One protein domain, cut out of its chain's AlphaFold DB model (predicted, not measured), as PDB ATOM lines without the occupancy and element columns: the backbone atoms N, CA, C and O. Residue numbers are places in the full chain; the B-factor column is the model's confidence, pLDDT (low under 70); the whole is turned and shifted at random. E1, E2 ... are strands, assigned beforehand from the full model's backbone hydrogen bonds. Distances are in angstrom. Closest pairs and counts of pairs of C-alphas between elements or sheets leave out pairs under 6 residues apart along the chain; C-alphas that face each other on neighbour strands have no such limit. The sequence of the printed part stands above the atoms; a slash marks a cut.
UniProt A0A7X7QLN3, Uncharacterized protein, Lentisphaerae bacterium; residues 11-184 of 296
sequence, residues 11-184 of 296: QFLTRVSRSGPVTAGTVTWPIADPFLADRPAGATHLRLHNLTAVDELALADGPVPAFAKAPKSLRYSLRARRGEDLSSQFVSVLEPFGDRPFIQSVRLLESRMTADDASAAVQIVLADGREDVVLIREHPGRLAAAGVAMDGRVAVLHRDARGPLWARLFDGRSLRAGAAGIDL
ATOM      1  N   GLN A  11     140.180 126.866 204.363       88.75
ATOM      2  CA  GLN A  11     140.809 128.028 203.718       88.75
ATOM      3  C   GLN A  11     140.113 129.359 204.043       88.75
ATOM      4  O   GLN A  11     140.661 130.416 203.750       88.75
ATOM      5  N   PHE A  12     138.912 129.322 204.629       89.69
ATOM      6  CA  PHE A  12     138.240 130.517 205.144       89.69
ATOM      7  C   PHE A  12     138.688 130.889 206.563       89.69
ATOM      8  O   PHE A  12     138.276 131.926 207.081       89.69
ATOM      9  N   LEU A  13     139.514 130.055 207.200       94.06
ATOM     10  CA  LEU A  13     140.055 130.329 208.521       94.06
ATOM     11  C   LEU A  13     141.343 131.139 208.418       94.06
ATOM     12  O   LEU A  13     142.248 130.836 207.643       94.06
ATOM     13  N   THR A  14     141.435 132.164 209.252       95.12
ATOM     14  CA  THR A  14     142.556 133.099 209.312       95.12
ATOM     15  C   THR A  14     143.094 133.179 210.736       95.12
ATOM     16  O   THR A  14     142.513 132.615 211.665       95.12
ATOM     17  N   ARG A  15     144.237 133.853 210.919       95.38
ATOM     18  CA  ARG A  15     144.865 134.063 212.241       95.38
ATOM     19  C   ARG A  15     145.026 132.757 213.034       95.38
ATOM     20  O   ARG A  15     144.814 132.707 214.244       95.38
ATOM     21  N   VAL A  16     145.397 131.698 212.315       96.19
ATOM     22  CA  VAL A  16     145.510 130.347 212.857       96.19
ATOM     23  C   VAL A  16     146.709 130.270 213.796       96.19
ATOM     24  O   VAL A  16     147.836 130.576 213.418       96.19
ATOM     25  N   SER A  17     146.460 129.812 215.015       95.69
ATOM     26  CA  SER A  17     147.480 129.444 215.997       95.69
ATOM     27  C   SER A  17     147.277 127.982 216.359       95.69
ATOM     28  O   SER A  17     146.146 127.572 216.602       95.69
ATOM     29  N   ARG A  18     148.348 127.186 216.339       94.75
ATOM     30  CA  ARG A  18     148.303 125.739 216.576       94.75
ATOM     31  C   ARG A  18     149.165 125.389 217.777       94.75
ATOM     32  O   ARG A  18     150.262 125.927 217.917       94.75
ATOM     33  N   SER A  19     148.682 124.482 218.610       93.25
ATOM     34  CA  SER A  19     149.500 123.785 219.595       93.25
ATOM     35  C   SER A  19     150.041 122.476 219.014       93.25
ATOM     36  O   SER A  19     149.533 121.975 218.013       93.25
ATOM     37  N   GLY A  20     151.033 121.886 219.684       91.62
ATOM     38  CA  GLY A  20     151.273 120.444 219.581       91.62
ATOM     39  C   GLY A  20     150.207 119.640 220.346       91.62
ATOM     40  O   GLY A  20     149.141 120.187 220.658       91.62
ATOM     41  N   PRO A  21     150.500 118.377 220.700       95.44
ATOM     42  CA  PRO A  21     149.600 117.551 221.494       95.44
ATOM     43  C   PRO A  21     149.222 118.202 222.829       95.44
ATOM     44  O   PRO A  21     150.063 118.787 223.515       95.44
ATOM     45  N   VAL A  22     147.950 118.084 223.206       94.25
ATOM     46  CA  VAL A  22     147.388 118.617 224.454       94.25
ATOM     47  C   VAL A  22     146.623 117.504 225.152       94.25
ATOM     48  O   VAL A  22     145.630 117.014 224.623       94.25
ATOM     49  N   THR A  23     147.049 117.120 226.356       92.06
ATOM     50  CA  THR A  23     146.347 116.101 227.158       92.06
ATOM     51  C   THR A  23     145.033 116.637 227.726       92.06
ATOM     52  O   THR A  23     144.000 115.986 227.629       92.06
ATOM     53  N   ALA A  24     145.073 117.838 228.296       92.31
ATOM     54  CA  ALA A  24     143.929 118.574 228.816       92.31
ATOM     55  C   ALA A  24     144.270 120.069 228.819       92.31
ATOM     56  O   ALA A  24     145.442 120.446 228.792       92.31
ATOM     57  N   GLY A  25     143.262 120.933 228.847       92.88
ATOM     58  CA  GLY A  25     143.499 122.373 228.902       92.88
ATOM     59  C   GLY A  25     142.221 123.183 228.798       92.88
ATOM     60  O   GLY A  25     141.130 122.629 228.693       92.88
ATOM     61  N   THR A  26     142.355 124.505 228.805       96.06
ATOM     62  CA  THR A  26     141.205 125.407 228.708       96.06
ATOM     63  C   THR A  26     141.376 126.426 227.598       96.06
ATOM     64  O   THR A  26     142.464 126.972 227.423       96.06
ATOM     65  N   VAL A  27     140.283 126.757 226.915       95.62
ATOM     66  CA  VAL A  27     140.198 127.909 226.007       95.62
ATOM     67  C   VAL A  27     139.134 128.847 226.558       95.62
ATOM     68  O   VAL A  27     138.029 128.400 226.840       95.62
ATOM     69  N   THR A  28     139.464 130.124 226.750       95.38
ATOM     70  CA  THR A  28     138.513 131.125 227.256       95.38
ATOM     71  C   THR A  28     138.316 132.222 226.222       95.38
ATOM     72  O   THR A  28     139.288 132.779 225.711       95.38
ATOM     73  N   TRP A  29     137.057 132.542 225.946       92.38
ATOM     74  CA  TRP A  29     136.653 133.648 225.090       92.38
ATOM     75  C   TRP A  29     135.902 134.693 225.913       92.38
ATOM     76  O   TRP A  29     135.013 134.315 226.678       92.38
ATOM     77  N   PRO A  30     136.184 135.992 225.737       89.44
ATOM     78  CA  PRO A  30     135.234 137.021 226.127       89.44
ATOM     79  C   PRO A  30     134.013 136.949 225.199       89.44
ATOM     80  O   PRO A  30     134.151 136.861 223.976       89.44
ATOM     81  N   ILE A  31     132.816 136.982 225.774       83.50
ATOM     82  CA  ILE A  31     131.560 137.028 225.031       83.50
ATOM     83  C   ILE A  31     131.199 138.494 224.807       83.50
ATOM     84  O   ILE A  31     130.995 139.254 225.754       83.50
ATOM     85  N   ALA A  32     131.094 138.876 223.539       72.94
ATOM     86  CA  ALA A  32     130.415 140.092 223.125       72.94
ATOM     87  C   ALA A  32     129.032 139.684 222.608       72.94
ATOM     88  O   ALA A  32     128.912 139.221 221.475       72.94
ATOM     89  N   ASP A  33     128.009 139.782 223.457       67.56
ATOM     90  CA  ASP A  33     126.640 139.448 223.071       67.56
ATOM     91  C   ASP A  33     125.896 140.725 222.636       67.56
ATOM     92  O   ASP A  33     125.608 141.582 223.476       67.56
ATOM     93  N   PRO A  34     125.564 140.878 221.339       61.44
ATOM     94  CA  PRO A  34     124.828 142.038 220.844       61.44
ATOM     95  C   PRO A  34     123.375 142.107 221.352       61.44
ATOM     96  O   PRO A  34     122.709 143.121 221.146       61.44
ATOM     97  N   PHE A  35     122.863 141.050 221.987       65.88
ATOM     98  CA  PHE A  35     121.554 141.003 222.639       65.88
ATOM     99  C   PHE A  35     121.622 141.313 224.143       65.88
ATOM    100  O   PHE A  35     120.584 141.578 224.744       65.88
ATOM    101  N   LEU A  36     122.820 141.357 224.737       65.06
ATOM    102  CA  LEU A  36     123.065 141.788 226.119       65.06
ATOM    103  C   LEU A  36     123.786 143.147 226.138       65.06
ATOM    104  O   LEU A  36     124.803 143.310 226.811       65.06
ATOM    105  N   ALA A  37     123.264 144.119 225.383       62.62
ATOM    106  CA  ALA A  37     123.905 145.418 225.136       62.62
ATOM    107  C   ALA A  37     124.195 146.247 226.405       62.62
ATOM    108  O   ALA A  37     125.085 147.095 226.386       62.62
ATOM    109  N   ASP A  38     123.498 145.971 227.511       69.69
ATOM    110  CA  ASP A  38     123.683 146.664 228.794       69.69
ATOM    111  C   ASP A  38     124.894 146.151 229.596       69.69
ATOM    112  O   ASP A  38     125.221 146.686 230.658       69.69
ATOM    113  N   ARG A  39     125.573 145.095 229.126       67.50
ATOM    114  CA  ARG A  39     126.773 144.551 229.774       67.50
ATOM    115  C   ARG A  39     128.034 145.135 229.132       67.50
ATOM    116  O   ARG A  39     128.144 145.131 227.905       67.50
ATOM    117  N   PRO A  40     129.028 145.569 229.928       69.19
ATOM    118  CA  PRO A  40     130.324 145.964 229.391       69.19
ATOM    119  C   PRO A  40     130.932 144.845 228.540       69.19
ATOM    120  O   PRO A  40     130.850 143.665 228.895       69.19
ATOM    121  N   ALA A  41     131.579 145.206 227.432       67.81
ATOM    122  CA  ALA A  41     132.328 144.243 226.634       67.81
ATOM    123  C   ALA A  41     133.372 143.530 227.516       67.81
ATOM    124  O   ALA A  41     134.150 144.182 228.209       67.81
ATOM    125  N   GLY A  42     133.375 142.194 227.502       71.69
ATOM    126  CA  GLY A  42     134.259 141.389 228.353       71.69
ATOM    127  C   GLY A  42     133.764 141.167 229.787       71.69
ATOM    128  O   GLY A  42     134.486 140.570 230.575       71.69
ATOM    129  N   ALA A  43     132.541 141.581 230.136       82.50
ATOM    130  CA  ALA A  43     131.929 141.240 231.427       82.50
ATOM    131  C   ALA A  43     131.469 139.775 231.515       82.50
ATOM    132  O   ALA A  43     131.182 139.278 232.601       82.50
ATOM    133  N   THR A  44     131.373 139.090 230.375       88.56
ATOM    134  CA  THR A  44     130.960 137.689 230.284       88.56
ATOM    135  C   THR A  44     131.997 136.916 229.488       88.56
ATOM    136  O   THR A  44     132.544 137.415 228.505       88.56
ATOM    137  N   HIS A  45     132.238 135.678 229.887       92.31
ATOM    138  CA  HIS A  45     133.209 134.781 229.296       92.31
ATOM    139  C   HIS A  45     132.587 133.407 229.065       92.31
ATOM    140  O   HIS A  45     131.715 132.972 229.815       92.31
ATOM    141  N   LEU A  46     133.076 132.702 228.049       94.25
ATOM    142  CA  LEU A  46     132.862 131.272 227.869       94.25
ATOM    143  C   LEU A  46     134.212 130.583 227.996       94.25
ATOM    144  O   LEU A  46     135.145 130.925 227.269       94.25
ATOM    145  N   ARG A  47     134.327 129.594 228.877       97.25
ATOM    146  CA  ARG A  47     135.495 128.716 228.936       97.25
ATOM    147  C   ARG A  47     135.123 127.305 228.517       97.25
ATOM    148  O   ARG A  47     134.211 126.706 229.070       97.25
ATOM    149  N   LEU A  48     135.867 126.762 227.565       97.44
ATOM    150  CA  LEU A  48     135.883 125.340 227.253       97.44
ATOM    151  C   LEU A  48     136.970 124.671 228.087       97.44
ATOM    152  O   LEU A  48     138.130 125.071 228.016       97.44
ATOM    153  N   HIS A  49     136.600 123.633 228.826       97.75
ATOM    154  CA  HIS A  49     137.506 122.682 229.464       97.75
ATOM    155  C   HIS A  49     137.658 121.475 228.537       97.75
ATOM    156  O   HIS A  49     136.701 120.731 228.336       97.75
ATOM    157  N   ASN A  50     138.829 121.295 227.930       96.06
ATOM    158  CA  ASN A  50     139.156 120.145 227.094       96.06
ATOM    159  C   ASN A  50     139.670 119.003 227.973       96.06
ATOM    160  O   ASN A  50     140.704 119.162 228.622       96.06
ATOM    161  N   LEU A  51     138.973 117.865 227.962       95.31
ATOM    162  CA  LEU A  51     139.292 116.721 228.822       95.31
ATOM    163  C   LEU A  51     139.870 115.525 228.060       95.31
ATOM    164  O   LEU A  51     140.520 114.679 228.664       95.31
ATOM    165  N   THR A  52     139.641 115.449 226.748       92.62
ATOM    166  CA  THR A  52     140.235 114.416 225.894       92.62
ATOM    167  C   THR A  52     141.599 114.876 225.391       92.62
ATOM    168  O   THR A  52     141.726 115.995 224.893       92.62
ATOM    169  N   ALA A  53     142.592 113.987 225.430       92.81
ATOM    170  CA  ALA A  53     143.867 114.217 224.764       92.81
ATOM    171  C   ALA A  53     143.685 114.361 223.243       92.81
ATOM    172  O   ALA A  53     143.033 113.528 222.608       92.81
ATOM    173  N   VAL A  54     144.280 115.404 222.668       95.38
ATOM    174  CA  VAL A  54     144.229 115.745 221.241       95.38
ATOM    175  C   VAL A  54     145.636 115.925 220.686       95.38
ATOM    176  O   VAL A  54     146.534 116.355 221.406       95.38
ATOM    177  N   ASP A  55     145.819 115.623 219.403       96.25
ATOM    178  CA  ASP A  55     147.117 115.757 218.731       96.25
ATOM    179  C   ASP A  55     147.394 117.210 218.325       96.25
ATOM    180  O   ASP A  55     148.544 117.629 218.216       96.25
ATOM    181  N   GLU A  56     146.329 117.985 218.116       95.25
ATOM    182  CA  GLU A  56     146.395 119.411 217.820       95.25
ATOM    183  C   GLU A  56     145.166 120.126 218.396       95.25
ATOM    184  O   GLU A  56     144.023 119.685 218.219       95.25
ATOM    185  N   LEU A  57     145.405 121.264 219.048       95.38
ATOM    186  CA  LEU A  57     144.395 122.270 219.340       95.38
ATOM    187  C   LEU A  57     144.762 123.539 218.570       95.38
ATOM    188  O   LEU A  57     145.829 124.121 218.766       95.38
ATOM    189  N   ALA A  58     143.875 123.973 217.683       95.69
ATOM    190  CA  ALA A  58     144.053 125.187 216.906       95.69
ATOM    191  C   ALA A  58     142.991 126.226 217.266       95.69
ATOM    192  O   ALA A  58     141.821 125.898 217.461       95.69
ATOM    193  N   LEU A  59     143.393 127.493 217.329       96.62
ATOM    194  CA  LEU A  59     142.476 128.629 217.378       96.62
ATOM    195  C   LEU A  59     142.555 129.380 216.058       96.62
ATOM    196  O   LEU A  59     143.657 129.621 215.562       96.62
ATOM    197  N   ALA A  60     141.407 129.771 215.515       96.75
ATOM    198  CA  ALA A  60     141.342 130.493 214.252       96.75
ATOM    199  C   ALA A  60     140.125 131.415 214.191       96.75
ATOM    200  O   ALA A  60     139.096 131.122 214.793       96.75
ATOM    201  N   ASP A  61     140.233 132.484 213.415       95.50
ATOM    202  CA  ASP A  61     139.131 133.399 213.134       95.50
ATOM    203  C   ASP A  61     138.486 133.002 211.798       95.50
ATOM    204  O   ASP A  61     139.187 132.797 210.804       95.50
ATOM    205  N   GLY A  62     137.159 132.865 211.758       93.12
ATOM    206  CA  GLY A  62     136.423 132.454 210.557       93.12
ATOM    207  C   GLY A  62     135.111 133.221 210.360       93.12
ATOM    208  O   GLY A  62     134.615 133.832 211.313       93.12
ATOM    209  N   PRO A  63     134.559 133.237 209.136       88.94
ATOM    210  CA  PRO A  63     133.295 133.904 208.839       88.94
ATOM    211  C   PRO A  63     132.100 133.141 209.429       88.94
ATOM    212  O   PRO A  63     132.140 131.922 209.578       88.94
ATOM    213  N   VAL A  64     131.008 133.857 209.700       83.25
ATOM    214  CA  VAL A  64     129.719 133.278 210.117       83.25
ATOM    215  C   VAL A  64     128.673 133.400 209.006       83.25
ATOM    216  O   VAL A  64     128.801 134.279 208.150       83.25
ATOM    217  N   PRO A  65     127.613 132.567 209.010       79.94
ATOM    218  CA  PRO A  65     126.456 132.783 208.145       79.94
ATOM    219  C   PRO A  65     125.880 134.195 208.325       79.94
ATOM    220  O   PRO A  65     125.708 134.668 209.449       79.94
ATOM    221  N   ALA A  66     125.590 134.877 207.216       79.44
ATOM    222  CA  ALA A  66     125.134 136.263 207.240       79.44
ATOM    223  C   ALA A  66     123.677 136.378 207.724       79.44
ATOM    224  O   ALA A  66     122.768 135.814 207.120       79.44
ATOM    225  N   PHE A  67     123.458 137.164 208.778       81.44
ATOM    226  CA  PHE A  67     122.149 137.660 209.214       81.44
ATOM    227  C   PHE A  67     122.312 139.058 209.835       81.44
ATOM    228  O   PHE A  67     123.431 139.490 210.105       81.44
ATOM    229  N   ALA A  68     121.210 139.776 210.073       79.44
ATOM    230  CA  ALA A  68     121.221 141.213 210.393       79.44
ATOM    231  C   ALA A  68     122.113 141.636 211.583       79.44
ATOM    232  O   ALA A  68     122.585 142.768 211.613       79.44
ATOM    233  N   LYS A  69     122.351 140.748 212.557       79.81
ATOM    234  CA  LYS A  69     123.180 141.006 213.751       79.81
ATOM    235  C   LYS A  69     124.423 140.109 213.828       79.81
ATOM    236  O   LYS A  69     125.033 139.997 214.890       79.81
ATOM    237  N   ALA A  70     124.778 139.435 212.735       79.88
ATOM    238  CA  ALA A  70     125.903 138.511 212.720       79.88
ATOM    239  C   ALA A  70     127.229 139.267 212.936       79.88
ATOM    240  O   ALA A  70     127.473 140.270 212.255       79.88
ATOM    241  N   PRO A  71     128.115 138.810 213.841       81.19
ATOM    242  CA  PRO A  71     129.462 139.363 213.925       81.19
ATOM    243  C   PRO A  71     130.216 139.111 212.612       81.19
ATOM    244  O   PRO A  71     129.945 138.146 211.908       81.19
ATOM    245  N   LYS A  72     131.209 139.944 212.275       84.44
ATOM    246  CA  LYS A  72     132.001 139.745 211.042       84.44
ATOM    247  C   LYS A  72     132.790 138.430 211.045       84.44
ATOM    248  O   LYS A  72     133.066 137.876 209.986       84.44
ATOM    249  N   SER A  73     133.187 137.965 212.225       88.44
ATOM    250  CA  SER A  73     133.948 136.736 212.416       88.44
ATOM    251  C   SER A  73     133.761 136.213 213.840       88.44
ATOM    252  O   SER A  73     133.517 136.996 214.759       88.44
ATOM    253  N   LEU A  74     133.892 134.898 214.013       90.06
ATOM    254  CA  LEU A  74     134.036 134.246 215.312       90.06
ATOM    255  C   LEU A  74     135.416 133.613 215.440       90.06
ATOM    256  O   LEU A  74     136.011 133.183 214.449       90.06
ATOM    257  N   ARG A  75     135.883 133.506 216.686       92.25
ATOM    258  CA  ARG A  75     137.104 132.781 217.023       92.25
ATOM    259  C   ARG A  75     136.781 131.348 217.431       92.25
ATOM    260  O   ARG A  75     136.247 131.110 218.510       92.25
ATOM    261  N   TYR A  76     137.147 130.399 216.586       93.62
ATOM    262  CA  TYR A  76     136.914 128.967 216.750       93.62
ATOM    263  C   TYR A  76     138.029 128.294 217.555       93.62
ATOM    264  O   TYR A  76     139.186 128.715 217.501       93.62
ATOM    265  N   SER A  77     137.684 127.207 218.251       95.06
ATOM    266  CA  SER A  77     138.637 126.183 218.692       95.06
ATOM    267  C   SER A  77     138.394 124.911 217.890       95.06
ATOM    268  O   SER A  77     137.283 124.388 217.856       95.06
ATOM    269  N   LEU A  78     139.446 124.429 217.238       95.00
ATOM    270  CA  LEU A  78     139.482 123.188 216.480       95.00
ATOM    271  C   LEU A  78     140.340 122.194 217.249       95.00
ATOM    272  O   LEU A  78     141.448 122.519 217.672       95.00
ATOM    273  N   ARG A  79     139.822 120.985 217.434       94.94
ATOM    274  CA  ARG A  79     140.478 119.908 218.172       94.94
ATOM    275  C   ARG A  79     140.574 118.706 217.255       94.94
ATOM    276  O   ARG A  79     139.552 118.285 216.720       94.94
ATOM    277  N   ALA A  80     141.778 118.182 217.060       94.31
ATOM    278  CA  ALA A  80     142.018 117.121 216.094       94.31
ATOM    279  C   ALA A  80     142.730 115.919 216.719       94.31
ATOM    280  O   ALA A  80     143.617 116.059 217.562       94.31
ATOM    281  N   ARG A  81     142.344 114.735 216.241       94.00
ATOM    282  CA  ARG A  81     143.085 113.480 216.376       94.00
ATOM    283  C   ARG A  81     143.532 113.031 214.990       94.00
ATOM    284  O   ARG A  81     142.830 113.300 214.015       94.00
ATOM    285  N   ARG A  82     144.698 112.402 214.889       92.44
ATOM    286  CA  ARG A  82     145.292 111.919 213.636       92.44
ATOM    287  C   ARG A  82     145.639 110.438 213.764       92.44
ATOM    288  O   ARG A  82     146.105 110.000 214.810       92.44
ATOM    289  N   GLY A  83     145.404 109.683 212.698       90.12
ATOM    290  CA  GLY A  83     145.617 108.239 212.648       90.12
ATOM    291  C   GLY A  83     144.736 107.581 211.589       90.12
ATOM    292  O   GLY A  83     143.884 108.241 210.991       90.12
ATOM    293  N   GLU A  84     144.957 106.292 211.377       90.06
ATOM    294  CA  GLU A  84     144.112 105.414 210.564       90.06
ATOM    295  C   GLU A  84     143.098 104.707 211.480       90.06
ATOM    296  O   GLU A  84     143.375 104.532 212.667       90.06
ATOM    297  N   ASP A  85     141.912 104.372 210.960       85.06
ATOM    298  CA  ASP A  85     140.840 103.666 211.688       85.06
ATOM    299  C   ASP A  85     140.521 104.243 213.085       85.06
ATOM    300  O   ASP A  85     140.327 103.533 214.074       85.06
ATOM    301  N   LEU A  86     140.483 105.578 213.179       85.31
ATOM    302  CA  LEU A  86     140.261 106.282 214.439       85.31
ATOM    303  C   LEU A  86     138.850 106.049 214.993       85.31
ATOM    304  O   LEU A  86     137.861 106.502 214.419       85.31
ATOM    305  N   SER A  87     138.783 105.496 216.203       84.69
ATOM    306  CA  SER A  87     137.661 105.694 217.124       84.69
ATOM    307  C   SER A  87     138.064 106.740 218.164       84.69
ATOM    308  O   SER A  87     139.122 106.640 218.792       84.69
ATOM    309  N   SER A  88     137.298 107.823 218.298       85.62
ATOM    310  CA  SER A  88     137.650 108.949 219.170       85.62
ATOM    311  C   SER A  88     136.422 109.588 219.801       85.62
ATOM    312  O   SER A  88     135.394 109.760 219.154       85.62
ATOM    313  N   GLN A  89     136.566 110.013 221.057       89.31
ATOM    314  CA  GLN A  89     135.541 110.737 221.800       89.31
ATOM    315  C   GLN A  89     136.118 112.034 222.364       89.31
ATOM    316  O   GLN A  89     137.124 112.020 223.072       89.31
ATOM    317  N   PHE A  90     135.455 113.158 222.096       93.19
ATOM    318  CA  PHE A  90     135.851 114.471 222.600       93.19
ATOM    319  C   PHE A  90     134.936 114.894 223.748       93.19
ATOM    320  O   PHE A  90     133.775 115.230 223.532       93.19
ATOM    321  N   VAL A  91     135.473 114.925 224.965       95.06
ATOM    322  CA  VAL A  91     134.751 115.346 226.164       95.06
ATOM    323  C   VAL A  91     135.163 116.772 226.521       95.06
ATOM    324  O   VAL A  91     136.350 117.122 226.544       95.06
ATOM    325  N   SER A  92     134.171 117.622 226.778       96.25
ATOM    326  CA  SER A  92     134.388 118.992 227.234       96.25
ATOM    327  C   SER A  92     133.293 119.475 228.167       96.25
ATOM    328  O   SER A  92     132.142 119.071 228.031       96.25
ATOM    329  N   VAL A  93     133.653 120.399 229.055       97.94
ATOM    330  CA  VAL A  93     132.706 121.181 229.861       97.94
ATOM    331  C   VAL A  93     132.761 122.632 229.401       97.94
ATOM    332  O   VAL A  93     133.846 123.178 229.202       97.94
ATOM    333  N   LEU A  94     131.594 123.245 229.207       97.44
ATOM    334  CA  LEU A  94     131.462 124.663 228.884       97.44
ATOM    335  C   LEU A  94     131.041 125.426 230.141       97.44
ATOM    336  O   LEU A  94     130.019 125.119 230.747       97.44
ATOM    337  N   GLU A  95     131.836 126.416 230.521       97.38
ATOM    338  CA  GLU A  95     131.647 127.251 231.704       97.38
ATOM    339  C   GLU A  95     131.380 128.699 231.264       97.38
ATOM    340  O   GLU A  95     132.329 129.417 230.932       97.38
ATOM    341  N   PRO A  96     130.113 129.147 231.216       94.56
ATOM    342  CA  PRO A  96     129.795 130.560 231.061       94.56
ATOM    343  C   PRO A  96     129.942 131.281 232.408       94.56
ATOM    344  O   PRO A  96     129.299 130.898 233.380       94.56
ATOM    345  N   PHE A  97     130.749 132.337 232.492       93.06
ATOM    346  CA  PHE A  97     130.961 133.069 233.749       93.06
ATOM    347  C   PHE A  97     131.074 134.583 233.544       93.06
ATOM    348  O   PHE A  97     131.358 135.050 232.444       93.06
ATOM    349  N   GLY A  98     130.810 135.346 234.608       90.19
ATOM    350  CA  GLY A  98     130.943 136.805 234.622       90.19
ATOM    351  C   GLY A  98     132.362 137.243 234.988       90.19
ATOM    352  O   GLY A  98     133.326 136.904 234.300       90.19
ATOM    353  N   ASP A  99     132.486 137.927 236.127       86.06
ATOM    354  CA  ASP A  99     133.761 138.450 236.636       86.06
ATOM    355  C   ASP A  99     134.770 137.352 236.997       86.06
ATOM    356  O   ASP A  99     135.977 137.516 236.823       86.06
ATOM    357  N   ARG A 100     134.291 136.228 237.548       92.19
ATOM    358  CA  ARG A 100     135.141 135.131 238.028       92.19
ATOM    359  C   ARG A 100     134.566 133.772 237.632       92.19
ATOM    360  O   ARG A 100     133.345 133.613 237.682       92.19
ATOM    361  N   PRO A 101     135.420 132.797 237.268       95.25
ATOM    362  CA  PRO A 101     134.987 131.422 237.055       95.25
ATOM    363  C   PRO A 101     134.441 130.824 238.353       95.25
ATOM    364  O   PRO A 101     134.896 131.174 239.446       95.25
ATOM    365  N   PHE A 102     133.472 129.924 238.225       96.38
ATOM    366  CA  PHE A 102     132.827 129.246 239.351       96.38
ATOM    367  C   PHE A 102     133.176 127.755 239.412       96.38
ATOM    368  O   PHE A 102     132.907 127.112 240.424       96.38
ATOM    369  N   ILE A 103     133.807 127.207 238.370       98.19
ATOM    370  CA  ILE A 103     134.383 125.865 238.375       98.19
ATOM    371  C   ILE A 103     135.832 125.947 238.860       98.19
ATOM    372  O   ILE A 103     136.676 126.615 238.261       98.19
ATOM    373  N   GLN A 104     136.128 125.224 239.937       97.69
ATOM    374  CA  GLN A 104     137.475 125.069 240.473       97.69
ATOM    375  C   GLN A 104     138.276 124.024 239.690       97.69
ATOM    376  O   GLN A 104     139.451 124.240 239.399       97.69
ATOM    377  N   SER A 105     137.672 122.878 239.362       97.56
ATOM    378  CA  SER A 105     138.341 121.843 238.568       97.56
ATOM    379  C   SER A 105     137.358 120.975 237.791       97.56
ATOM    380  O   SER A 105     136.216 120.789 238.204       97.56
ATOM    381  N   VAL A 106     137.830 120.420 236.674       98.12
ATOM    382  CA  VAL A 106     137.112 119.425 235.876       98.12
ATOM    383  C   VAL A 106     138.059 118.272 235.588       98.12
ATOM    384  O   VAL A 106     139.209 118.497 235.207       98.12
ATOM    385  N   ARG A 107     137.591 117.038 235.764       96.25
ATOM    386  CA  ARG A 107     138.371 115.828 235.493       96.25
ATOM    387  C   ARG A 107     137.533 114.799 234.757       96.25
ATOM    388  O   ARG A 107     136.384 114.559 235.122       96.25
ATOM    389  N   LEU A 108     138.136 114.168 233.756       94.25
ATOM    390  CA  LEU A 108     137.633 112.907 233.229       94.25
ATOM    391  C   LEU A 108     137.963 111.813 234.250       94.25
ATOM    392  O   LEU A 108     139.096 111.724 234.721       94.25
ATOM    393  N   LEU A 109     136.966 111.025 234.629       93.56
ATOM    394  CA  LEU A 109     137.113 109.912 235.552       93.56
ATOM    395  C   LEU A 109     137.334 108.622 234.770       93.56
ATOM    396  O   LEU A 109     136.696 108.393 233.743       93.56
ATOM    397  N   GLU A 110     138.174 107.739 235.307       86.06
ATOM    398  CA  GLU A 110     138.185 106.352 234.860       86.06
ATOM    399  C   GLU A 110     136.825 105.716 235.159       86.06
ATOM    400  O   GLU A 110     136.304 105.786 236.277       86.06
ATOM    401  N   SER A 111     136.243 105.085 234.145       74.38
ATOM    402  CA  SER A 111     134.957 104.410 234.254       74.38
ATOM    403  C   SER A 111     135.077 102.977 233.768       74.38
ATOM    404  O   SER A 111     135.754 102.705 232.777       74.38
ATOM    405  N   ARG A 112     134.392 102.048 234.437       62.44
ATOM    406  CA  ARG A 112     134.314 100.658 233.973       62.44
ATOM    407  C   ARG A 112     133.377 100.593 232.767       62.44
ATOM    408  O   ARG A 112     132.162 100.550 232.941       62.44
ATOM    409  N   MET A 113     133.952 100.640 231.569       57.56
ATOM    410  CA  MET A 113     133.236 100.508 230.300       57.56
ATOM    411  C   MET A 113     133.075  99.041 229.885       57.56
ATOM    412  O   MET A 113     133.892  98.187 230.229       57.56
ATOM    413  N   THR A 114     132.048  98.781 229.081       53.16
ATOM    414  CA  THR A 114     131.996  97.665 228.124       53.16
ATOM    415  C   THR A 114     132.319  98.241 226.740       53.16
ATOM    416  O   THR A 114     131.832  99.323 226.427       53.16
ATOM    417  N   ALA A 115     133.173  97.575 225.963       53.12
ATOM    418  CA  ALA A 115     134.065  98.178 224.961       53.12
ATOM    419  C   ALA A 115     133.437  98.884 223.731       53.12
ATOM    420  O   ALA A 115     134.177  99.547 223.011       53.12
ATOM    421  N   ASP A 116     132.119  98.821 223.516       64.44
ATOM    422  CA  ASP A 116     131.527  99.100 222.192       64.44
ATOM    423  C   ASP A 116     130.580 100.321 222.124       64.44
ATOM    424  O   ASP A 116     129.919 100.521 221.111       64.44
ATOM    425  N   ASP A 117     130.483 101.142 223.178       79.19
ATOM    426  CA  ASP A 117     129.541 102.280 223.252       79.19
ATOM    427  C   ASP A 117     130.244 103.540 223.784       79.19
ATOM    428  O   ASP A 117     130.932 103.487 224.813       79.19
ATOM    429  N   ALA A 118     130.097 104.685 223.106       87.44
ATOM    430  CA  ALA A 118     130.757 105.917 223.532       87.44
ATOM    431  C   ALA A 118     130.228 106.342 224.912       87.44
ATOM    432  O   ALA A 118     129.031 106.550 225.110       87.44
ATOM    433  N   SER A 119     131.122 106.497 225.892       91.75
ATOM    434  CA  SER A 119     130.735 106.857 227.259       91.75
ATOM    435  C   SER A 119     131.763 107.746 227.942       91.75
ATOM    436  O   SER A 119     132.927 107.733 227.559       91.75
ATOM    437  N   ALA A 120     131.335 108.552 228.910       93.75
ATOM    438  CA  ALA A 120     132.210 109.438 229.665       93.75
ATOM    439  C   ALA A 120     131.714 109.590 231.103       93.75
ATOM    440  O   ALA A 120     130.511 109.649 231.364       93.75
ATOM    441  N   ALA A 121     132.656 109.712 232.034       96.44
ATOM    442  CA  ALA A 121     132.391 110.096 233.410       96.44
ATOM    443  C   ALA A 121     133.196 111.355 233.734       96.44
ATOM    444  O   ALA A 121     134.411 111.379 233.557       96.44
ATOM    445  N   VAL A 122     132.530 112.411 234.188       97.62
ATOM    446  CA  VAL A 122     133.150 113.714 234.446       97.62
ATOM    447  C   VAL A 122     132.875 114.126 235.881       97.62
ATOM    448  O   VAL A 122     131.733 114.095 236.331       97.62
ATOM    449  N   GLN A 123     133.926 114.530 236.588       97.88
ATOM    450  CA  GLN A 123     133.836 115.187 237.885       97.88
ATOM    451  C   GLN A 123     134.081 116.682 237.709       97.88
ATOM    452  O   GLN A 123     135.055 117.084 237.069       97.88
ATOM    453  N   ILE A 124     133.224 117.498 238.309       98.44
ATOM    454  CA  ILE A 124     133.304 118.955 238.310       98.44
ATOM    455  C   ILE A 124     133.283 119.395 239.770       98.44
ATOM    456  O   ILE A 124     132.340 119.099 240.490       98.44
ATOM    457  N   VAL A 125     134.316 120.101 240.215       98.12
ATOM    458  CA  VAL A 125     134.345 120.715 241.547       98.12
ATOM    459  C   VAL A 125     134.150 122.207 241.368       98.12
ATOM    460  O   VAL A 125     134.892 122.841 240.612       98.12
ATOM    461  N   LEU A 126     133.149 122.762 242.036       97.38
ATOM    462  CA  LEU A 126     132.859 124.187 242.045       97.38
ATOM    463  C   LEU A 126     133.677 124.912 243.114       97.38
ATOM    464  O   LEU A 126     134.153 124.312 244.073       97.38
ATOM    465  N   ALA A 127     133.824 126.225 242.955       96.44
ATOM    466  CA  ALA A 127     134.582 127.078 243.867       96.44
ATOM    467  C   ALA A 127     134.000 127.143 245.293       96.44
ATOM    468  O   ALA A 127     134.715 127.511 246.221       96.44
ATOM    469  N   ASP A 128     132.725 126.787 245.476       93.75
ATOM    470  CA  ASP A 128     132.074 126.666 246.788       93.75
ATOM    471  C   ASP A 128     132.280 125.284 247.446       93.75
ATOM    472  O   ASP A 128     131.790 125.043 248.549       93.75
ATOM    473  N   GLY A 129     133.013 124.382 246.786       94.62
ATOM    474  CA  GLY A 129     133.279 123.023 247.246       94.62
ATOM    475  C   GLY A 129     132.220 121.994 246.846       94.62
ATOM    476  O   GLY A 129     132.394 120.817 247.168       94.62
ATOM    477  N   ARG A 130     131.146 122.379 246.140       94.81
ATOM    478  CA  ARG A 130     130.190 121.412 245.581       94.81
ATOM    479  C   ARG A 130     130.863 120.562 244.509       94.81
ATOM    480  O   ARG A 130     131.587 121.072 243.658       94.81
ATOM    481  N   GLU A 131     130.579 119.268 244.526       97.06
ATOM    482  CA  GLU A 131     131.054 118.317 243.528       97.06
ATOM    483  C   GLU A 131     129.882 117.802 242.690       97.06
ATOM    484  O   GLU A 131     128.914 117.261 243.223       97.06
ATOM    485  N   ASP A 132     129.999 117.914 241.372       97.50
ATOM    486  CA  ASP A 132     129.059 117.365 240.409       97.50
ATOM    487  C   ASP A 132     129.727 116.191 239.669       97.50
ATOM    488  O   ASP A 132     130.810 116.329 239.097       97.50
ATOM    489  N   VAL A 133     129.081 115.025 239.669       97.56
ATOM    490  CA  VAL A 133     129.497 113.844 238.899       97.56
ATOM    491  C   VAL A 133     128.478 113.601 237.797       97.56
ATOM    492  O   VAL A 133     127.287 113.437 238.070       97.56
ATOM    493  N   VAL A 134     128.947 113.554 236.553       97.94
ATOM    494  CA  VAL A 134     128.121 113.327 235.366       97.94
ATOM    495  C   VAL A 134     128.575 112.045 234.679       97.94
ATOM    496  O   VAL A 134     129.743 111.916 234.323       97.94
ATOM    497  N   LEU A 135     127.658 111.099 234.489       97.06
ATOM    498  CA  LEU A 135     127.869 109.873 233.719       97.06
ATOM    499  C   LEU A 135     127.054 109.972 232.428       97.06
ATOM    500  O   LEU A 135     125.868 110.282 232.490       97.06
ATOM    501  N   ILE A 136     127.668 109.717 231.276       95.31
ATOM    502  CA  ILE A 136     127.029 109.815 229.957       95.31
ATOM    503  C   ILE A 136     127.357 108.565 229.159       95.31
ATOM    504  O   ILE A 136     128.511 108.136 229.126       95.31
ATOM    505  N   ARG A 137     126.355 108.025 228.471       93.44
ATOM    506  CA  ARG A 137     126.517 107.048 227.399       93.44
ATOM    507  C   ARG A 137     125.757 107.476 226.156       93.44
ATOM    508  O   ARG A 137     124.740 108.168 226.243       93.44
ATOM    509  N   GLU A 138     126.229 107.030 225.006       90.12
ATOM    510  CA  GLU A 138     125.512 107.175 223.748       90.12
ATOM    511  C   GLU A 138     124.203 106.377 223.782       90.12
ATOM    512  O   GLU A 138     123.148 106.966 223.514       90.12
ATOM    513  N   HIS A 139     124.237 105.121 224.249       90.00
ATOM    514  CA  HIS A 139     123.055 104.280 224.459       90.00
ATOM    515  C   HIS A 139     122.842 103.928 225.944       90.00
ATOM    516  O   HIS A 139     123.815 103.750 226.686       90.00
ATOM    517  N   PRO A 140     121.584 103.790 226.418       90.94
ATOM    518  CA  PRO A 140     121.310 103.407 227.800       90.94
ATOM    519  C   PRO A 140     122.022 102.120 228.221       90.94
ATOM    520  O   PRO A 140     122.000 101.120 227.506       90.94
ATOM    521  N   GLY A 141     122.610 102.128 229.413       91.75
ATOM    522  CA  GLY A 141     123.101 100.921 230.062       91.75
ATOM    523  C   GLY A 141     123.995 101.227 231.254       91.75
ATOM    524  O   GLY A 141     123.971 102.320 231.821       91.75
ATOM    525  N   ARG A 142     124.788 100.239 231.671       94.00
ATOM    526  CA  ARG A 142     125.566 100.343 232.905       94.00
ATOM    527  C   ARG A 142     126.801 101.228 232.745       94.00
ATOM    528  O   ARG A 142     127.564 101.060 231.794       94.00
ATOM    529  N   LEU A 143     127.013 102.127 233.703       94.12
ATOM    530  CA  LEU A 143     128.246 102.902 233.858       94.12
ATOM    531  C   LEU A 143     128.467 103.220 235.336       94.12
ATOM    532  O   LEU A 143     127.514 103.531 236.053       94.12
ATOM    533  N   ALA A 144     129.716 103.156 235.796       95.06
ATOM    534  CA  ALA A 144     130.060 103.519 237.164       95.06
ATOM    535  C   ALA A 144     131.404 104.247 237.249       95.06
ATOM    536  O   ALA A 144     132.387 103.821 236.638       95.06
ATOM    537  N   ALA A 145     131.435 105.317 238.044       94.44
ATOM    538  CA  ALA A 145     132.622 106.099 238.372       94.44
ATOM    539  C   ALA A 145     132.396 106.891 239.672       94.44
ATOM    540  O   ALA A 145     131.262 107.235 240.002       94.44
ATOM    541  N   ALA A 146     133.464 107.168 240.430       93.12
ATOM    542  CA  ALA A 146     133.425 107.965 241.669       93.12
ATOM    543  C   ALA A 146     132.309 107.565 242.669       93.12
ATOM    544  O   ALA A 146     131.658 108.408 243.293       93.12
ATOM    545  N   GLY A 147     132.044 106.261 242.816       93.00
ATOM    546  CA  GLY A 147     130.995 105.753 243.713       93.00
ATOM    547  C   GLY A 147     129.564 106.081 243.265       93.00
ATOM    548  O   GLY A 147     128.645 106.042 244.081       93.00
ATOM    549  N   VAL A 148     129.376 106.450 241.998       95.38
ATOM    550  CA  VAL A 148     128.082 106.545 241.317       95.38
ATOM    551  C   VAL A 148     127.983 105.377 240.356       95.38
ATOM    552  O   VAL A 148     128.920 105.128 239.600       95.38
ATOM    553  N   ALA A 149     126.858 104.675 240.367       96.25
ATOM    554  CA  ALA A 149     126.533 103.660 239.379       96.25
ATOM    555  C   ALA A 149     125.161 103.963 238.784       96.25
ATOM    556  O   ALA A 149     124.220 104.267 239.518       96.25
ATOM    557  N   MET A 150     125.046 103.865 237.466       96.19
ATOM    558  CA  MET A 150     123.774 103.957 236.763       96.19
ATOM    559  C   MET A 150     123.556 102.750 235.859       96.19
ATOM    560  O   MET A 150     124.513 102.115 235.416       96.19
ATOM    561  N   ASP A 151     122.291 102.490 235.561       95.69
ATOM    562  CA  ASP A 151     121.820 101.756 234.394       95.69
ATOM    563  C   ASP A 151     120.890 102.706 233.628       95.69
ATOM    564  O   ASP A 151     119.730 102.876 234.009       95.69
ATOM    565  N   GLY A 152     121.430 103.417 232.639       94.94
ATOM    566  CA  GLY A 152     120.736 104.474 231.908       94.94
ATOM    567  C   GLY A 152     121.644 105.231 230.945       94.94
ATOM    568  O   GLY A 152     122.771 104.807 230.686       94.94
ATOM    569  N   ARG A 153     121.147 106.333 230.379       95.19
ATOM    570  CA  ARG A 153     121.889 107.119 229.381       95.19
ATOM    571  C   ARG A 153     122.679 108.268 229.988       95.19
ATOM    572  O   ARG A 153     123.837 108.461 229.632       95.19
ATOM    573  N   VAL A 154     122.065 109.035 230.887       97.06
ATOM    574  CA  VAL A 154     122.732 110.150 231.570       97.06
ATOM    575  C   VAL A 154     122.374 110.141 233.046       97.06
ATOM    576  O   VAL A 154     121.200 110.084 233.401       97.06
ATOM    577  N   ALA A 155     123.376 110.262 233.906       97.38
ATOM    578  CA  ALA A 155     123.198 110.507 235.326       97.38
ATOM    579  C   ALA A 155     123.943 111.776 235.732       97.38
ATOM    580  O   ALA A 155     125.091 111.976 235.345       97.38
ATOM    581  N   VAL A 156     123.302 112.605 236.548       97.31
ATOM    582  CA  VAL A 156     123.917 113.763 237.202       97.31
ATOM    583  C   VAL A 156     123.746 113.589 238.699       97.31
ATOM    584  O   VAL A 156     122.648 113.284 239.162       97.31
ATOM    585  N   LEU A 157     124.817 113.784 239.456       97.12
ATOM    586  CA  LEU A 157     124.805 113.744 240.908       97.12
ATOM    587  C   LEU A 157     125.527 114.966 241.460       97.12
ATOM    588  O   LEU A 157     126.708 115.153 241.192       97.12
ATOM    589  N   HIS A 158     124.834 115.735 242.286       95.56
ATOM    590  CA  HIS A 158     125.403 116.795 243.105       95.56
ATOM    591  C   HIS A 158     125.740 116.232 244.487       95.56
ATOM    592  O   HIS A 158     124.920 115.538 245.103       95.56
ATOM    593  N   ARG A 159     126.928 116.544 244.993       94.81
ATOM    594  CA  ARG A 159     127.402 116.193 246.332       94.81
ATOM    595  C   ARG A 159     127.951 117.424 247.034       94.81
ATOM    596  O   ARG A 159     128.595 118.271 246.422       94.81
ATOM    597  N   ASP A 160     127.700 117.494 248.331       93.00
ATOM    598  CA  ASP A 160     128.363 118.421 249.242       93.00
ATOM    599  C   ASP A 160     129.194 117.635 250.269       93.00
ATOM    600  O   ASP A 160     129.295 116.406 250.205       93.00
ATOM    601  N   ALA A 161     129.776 118.329 251.249       91.19
ATOM    602  CA  ALA A 161     130.569 117.701 252.307       91.19
ATOM    603  C   ALA A 161     129.800 116.647 253.137       91.19
ATOM    604  O   ALA A 161     130.421 115.834 253.818       91.19
ATOM    605  N   ARG A 162     128.458 116.640 253.093       91.62
ATOM    606  CA  ARG A 162     127.594 115.672 253.793       91.62
ATOM    607  C   ARG A 162     127.186 114.492 252.900       91.62
ATOM    608  O   ARG A 162     126.450 113.616 253.353       91.62
ATOM    609  N   GLY A 163     127.644 114.453 251.649       92.94
ATOM    610  CA  GLY A 163     127.368 113.391 250.685       92.94
ATOM    611  C   GLY A 163     126.385 113.813 249.584       92.94
ATOM    612  O   GLY A 163     126.311 114.992 249.238       92.94
ATOM    613  N   PRO A 164     125.646 112.858 248.984       94.94
ATOM    614  CA  PRO A 164     124.649 113.144 247.953       94.94
ATOM    615  C   PRO A 164     123.651 114.226 248.378       94.94
ATOM    616  O   PRO A 164     122.990 114.107 249.410       94.94
ATOM    617  N   LEU A 165     123.538 115.266 247.556       94.06
ATOM    618  CA  LEU A 165     122.589 116.364 247.714       94.06
ATOM    619  C   LEU A 165     121.383 116.163 246.793       94.06
ATOM    620  O   LEU A 165     120.239 116.270 247.225       94.06
ATOM    621  N   TRP A 166     121.642 115.851 245.525       93.88
ATOM    622  CA  TRP A 166     120.616 115.685 244.502       93.88
ATOM    623  C   TRP A 166     121.129 114.794 243.379       93.88
ATOM    624  O   TRP A 166     122.308 114.854 243.045       93.88
ATOM    625  N   ALA A 167     120.259 113.991 242.781       95.88
ATOM    626  CA  ALA A 167     120.581 113.142 241.646       95.88
ATOM    627  C   ALA A 167     119.470 113.187 240.599       95.88
ATOM    628  O   ALA A 167     118.290 113.296 240.938       95.88
ATOM    629  N   ARG A 168     119.831 113.010 239.330       96.44
ATOM    630  CA  ARG A 168     118.881 112.798 238.241       96.44
ATOM    631  C   ARG A 168     119.399 111.752 237.283       96.44
ATOM    632  O   ARG A 168     120.574 111.750 236.926       96.44
ATOM    633  N   LEU A 169     118.493 110.879 236.882       97.62
ATOM    634  CA  LEU A 169     118.710 109.852 235.884       97.62
ATOM    635  C   LEU A 169     117.828 110.172 234.684       97.62
ATOM    636  O   LEU A 169     116.634 110.432 234.843       97.62
ATOM    637  N   PHE A 170     118.420 110.136 233.502       95.44
ATOM    638  CA  PHE A 170     117.729 110.267 232.235       95.44
ATOM    639  C   PHE A 170     117.841 108.970 231.464       95.44
ATOM    640  O   PHE A 170     118.937 108.420 231.316       95.44
ATOM    641  N   ASP A 171     116.697 108.546 230.941       94.25
ATOM    642  CA  ASP A 171     116.584 107.385 230.074       94.25
ATOM    643  C   ASP A 171     117.277 106.155 230.673       94.25
ATOM    644  O   ASP A 171     118.280 105.648 230.167       94.25
ATOM    645  N   GLY A 172     116.789 105.752 231.844       93.62
ATOM    646  CA  GLY A 172     117.416 104.719 232.647       93.62
ATOM    647  C   GLY A 172     116.462 104.036 233.607       93.62
ATOM    648  O   GLY A 172     115.306 104.421 233.760       93.62
ATOM    649  N   ARG A 173     116.989 103.001 234.255       95.50
ATOM    650  CA  ARG A 173     116.278 102.135 235.197       95.50
ATOM    651  C   ARG A 173     116.750 102.314 236.626       95.50
ATOM    652  O   ARG A 173     115.961 102.165 237.546       95.50
ATOM    653  N   SER A 174     118.038 102.595 236.833       97.31
ATOM    654  CA  SER A 174     118.561 102.739 238.190       97.31
ATOM    655  C   SER A 174     119.733 103.704 238.295       97.31
ATOM    656  O   SER A 174     120.550 103.818 237.382       97.31
ATOM    657  N   LEU A 175     119.813 104.386 239.434       97.62
ATOM    658  CA  LEU A 175     120.970 105.159 239.881       97.62
ATOM    659  C   LEU A 175     121.232 104.829 241.348       97.62
ATOM    660  O   LEU A 175     120.290 104.718 242.137       97.62
ATOM    661  N   ARG A 176     122.504 104.660 241.710       97.19
ATOM    662  CA  ARG A 176     122.970 104.408 243.078       97.19
ATOM    663  C   ARG A 176     124.177 105.281 243.395       97.19
ATOM    664  O   ARG A 176     125.135 105.318 242.625       97.19
ATOM    665  N   ALA A 177     124.142 105.947 244.544       95.31
ATOM    666  CA  ALA A 177     125.267 106.696 245.093       95.31
ATOM    667  C   ALA A 177     125.152 106.782 246.622       95.31
ATOM    668  O   ALA A 177     124.467 107.655 247.152       95.31
ATOM    669  N   GLY A 178     125.820 105.882 247.348       90.00
ATOM    670  CA  GLY A 178     125.646 105.779 248.800       90.00
ATOM    671  C   GLY A 178     124.175 105.539 249.161       90.00
ATOM    672  O   GLY A 178     123.574 104.591 248.666       90.00
ATOM    673  N   ALA A 179     123.595 106.419 249.983       84.06
ATOM    674  CA  ALA A 179     122.178 106.365 250.360       84.06
ATOM    675  C   ALA A 179     121.213 106.925 249.293       84.06
ATOM    676  O   ALA A 179     120.005 106.728 249.402       84.06
ATOM    677  N   ALA A 180     121.715 107.628 248.271       88.94
ATOM    678  CA  ALA A 180     120.884 108.125 247.180       88.94
ATOM    679  C   ALA A 180     120.570 107.001 246.187       88.94
ATOM    680  O   ALA A 180     121.474 106.300 245.712       88.94
ATOM    681  N   GLY A 181     119.290 106.863 245.840       94.31
ATOM    682  CA  GLY A 181     118.805 105.831 244.936       94.31
ATOM    683  C   GLY A 181     117.634 106.316 244.091       94.31
ATOM    684  O   GLY A 181     116.739 106.994 244.589       94.31
ATOM    685  N   ILE A 182     117.653 105.955 242.813       97.00
ATOM    686  CA  ILE A 182     116.521 106.091 241.893       97.00
ATOM    687  C   ILE A 182     116.276 104.709 241.299       97.00
ATOM    688  O   ILE A 182     117.225 104.088 240.821       97.00
ATOM    689  N   ASP A 183     115.028 104.256 241.315       96.56
ATOM    690  CA  ASP A 183     114.563 103.071 240.599       96.56
ATOM    691  C   ASP A 183     113.383 103.461 239.720       96.56
ATOM    692  O   ASP A 183     112.451 104.129 240.167       96.56
ATOM    693  N   LEU A 184     113.464 103.083 238.452       94.56
ATOM    694  CA  LEU A 184     112.491 103.403 237.423       94.56
ATOM    695  C   LEU A 184     112.096 102.124 236.679       94.56
ATOM    696  O   LEU A 184     112.909 101.198 236.564       94.56
TER     697      LEU A 184
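AT A GLANCE: This is residues 11 to 184 of the 296 residues of an uncharacterized protein of Lentisphaerae bacterium (UniProt A0A7X7QLN3). Three sheets stand in a row: a sheet of six strands, E7 to E12, at one end, E2, E3 and E6 in the middle, and E1, E4 and E5 at the other end. In the six-stranded sheet E9, E10 and E11 fold sharply back on themselves, while its E7 end meets the middle sheet in a sandwich, partly face to face with strands crossed at 60 degrees. The printed part has 174 residues and twelve named strands, E1 to E12 along the chain, with no named helix; the class is all strand. The sheets, in the orders E7 E8 E9 E10 E11 E12, E2 E3 E6 and E1 E4 E5, are antiparallel. The whole is only just loose, close to compact, with a radius of gyration of the C-alphas of 19.0 A and spans of 51 by 47 by 29 A.

HOW THE PARTS SIT: The largest sheet is a meander, each strand the antiparallel neighbour of the one before: E7, residues 103 to 108, E8, 119 to 126, E9, 131 to 145, E10, 148 to 160, E11, 163 to 177, and E12, 180 to 183. It is twisted. E9 bends by 157 degrees at residue 142, E10 by 157 degrees at residue 151, and E11 by 169 degrees at residue 168. Within hydrogen-bond range are N 107 and O 123, 2.9 A, N 122 and O 134, 2.8 A, N 133 and O 157, 2.8 A, N 156 and O 168, 2.9 A, and N 177 and O 180, 2.9 A. Facing it is the sheet of E2, residues 25 to 31, E3, 44 to 50, and E6, 92 to 97, with N 27 and O 48 at 2.9 A and N 47 and O 95 at 2.9 A. The closest C-alphas of E3 and E7 are those of His 49 and Val 106, 7.2 A apart. The third sheet has E1, residues 14 to 18, E4, 56 to 62, and E5, 74 to 80, with N 17 and O 59 at 2.9 A and N 58 and O 78 at 2.8 A. The closest C-alphas of E2 and E5 are those of Val 27 and Ser 77, 7.7 A apart; E1 and E3 are apart.

IN THESE COORDINATES: E1 begins at C-alpha 14 (142.556, 133.099, 209.312). E8 spans 22.9 A, E3 19.6 A and E2 19.3 A, but the bent E11 only 9.0 A. E12 ends at C-alpha 183 (114.563, 103.071, 240.599).

THE WHOLE: The C-alphas farthest apart, those of Gln 11 and Ala 179, are 54.7 A apart. The printed part has no cut. The links E2 to E3, E4 to E5 and E5 to E6 are long. The mean pLDDT of the printed part is 90.3; residues 33 to 41 and 112 to 116 are under 70.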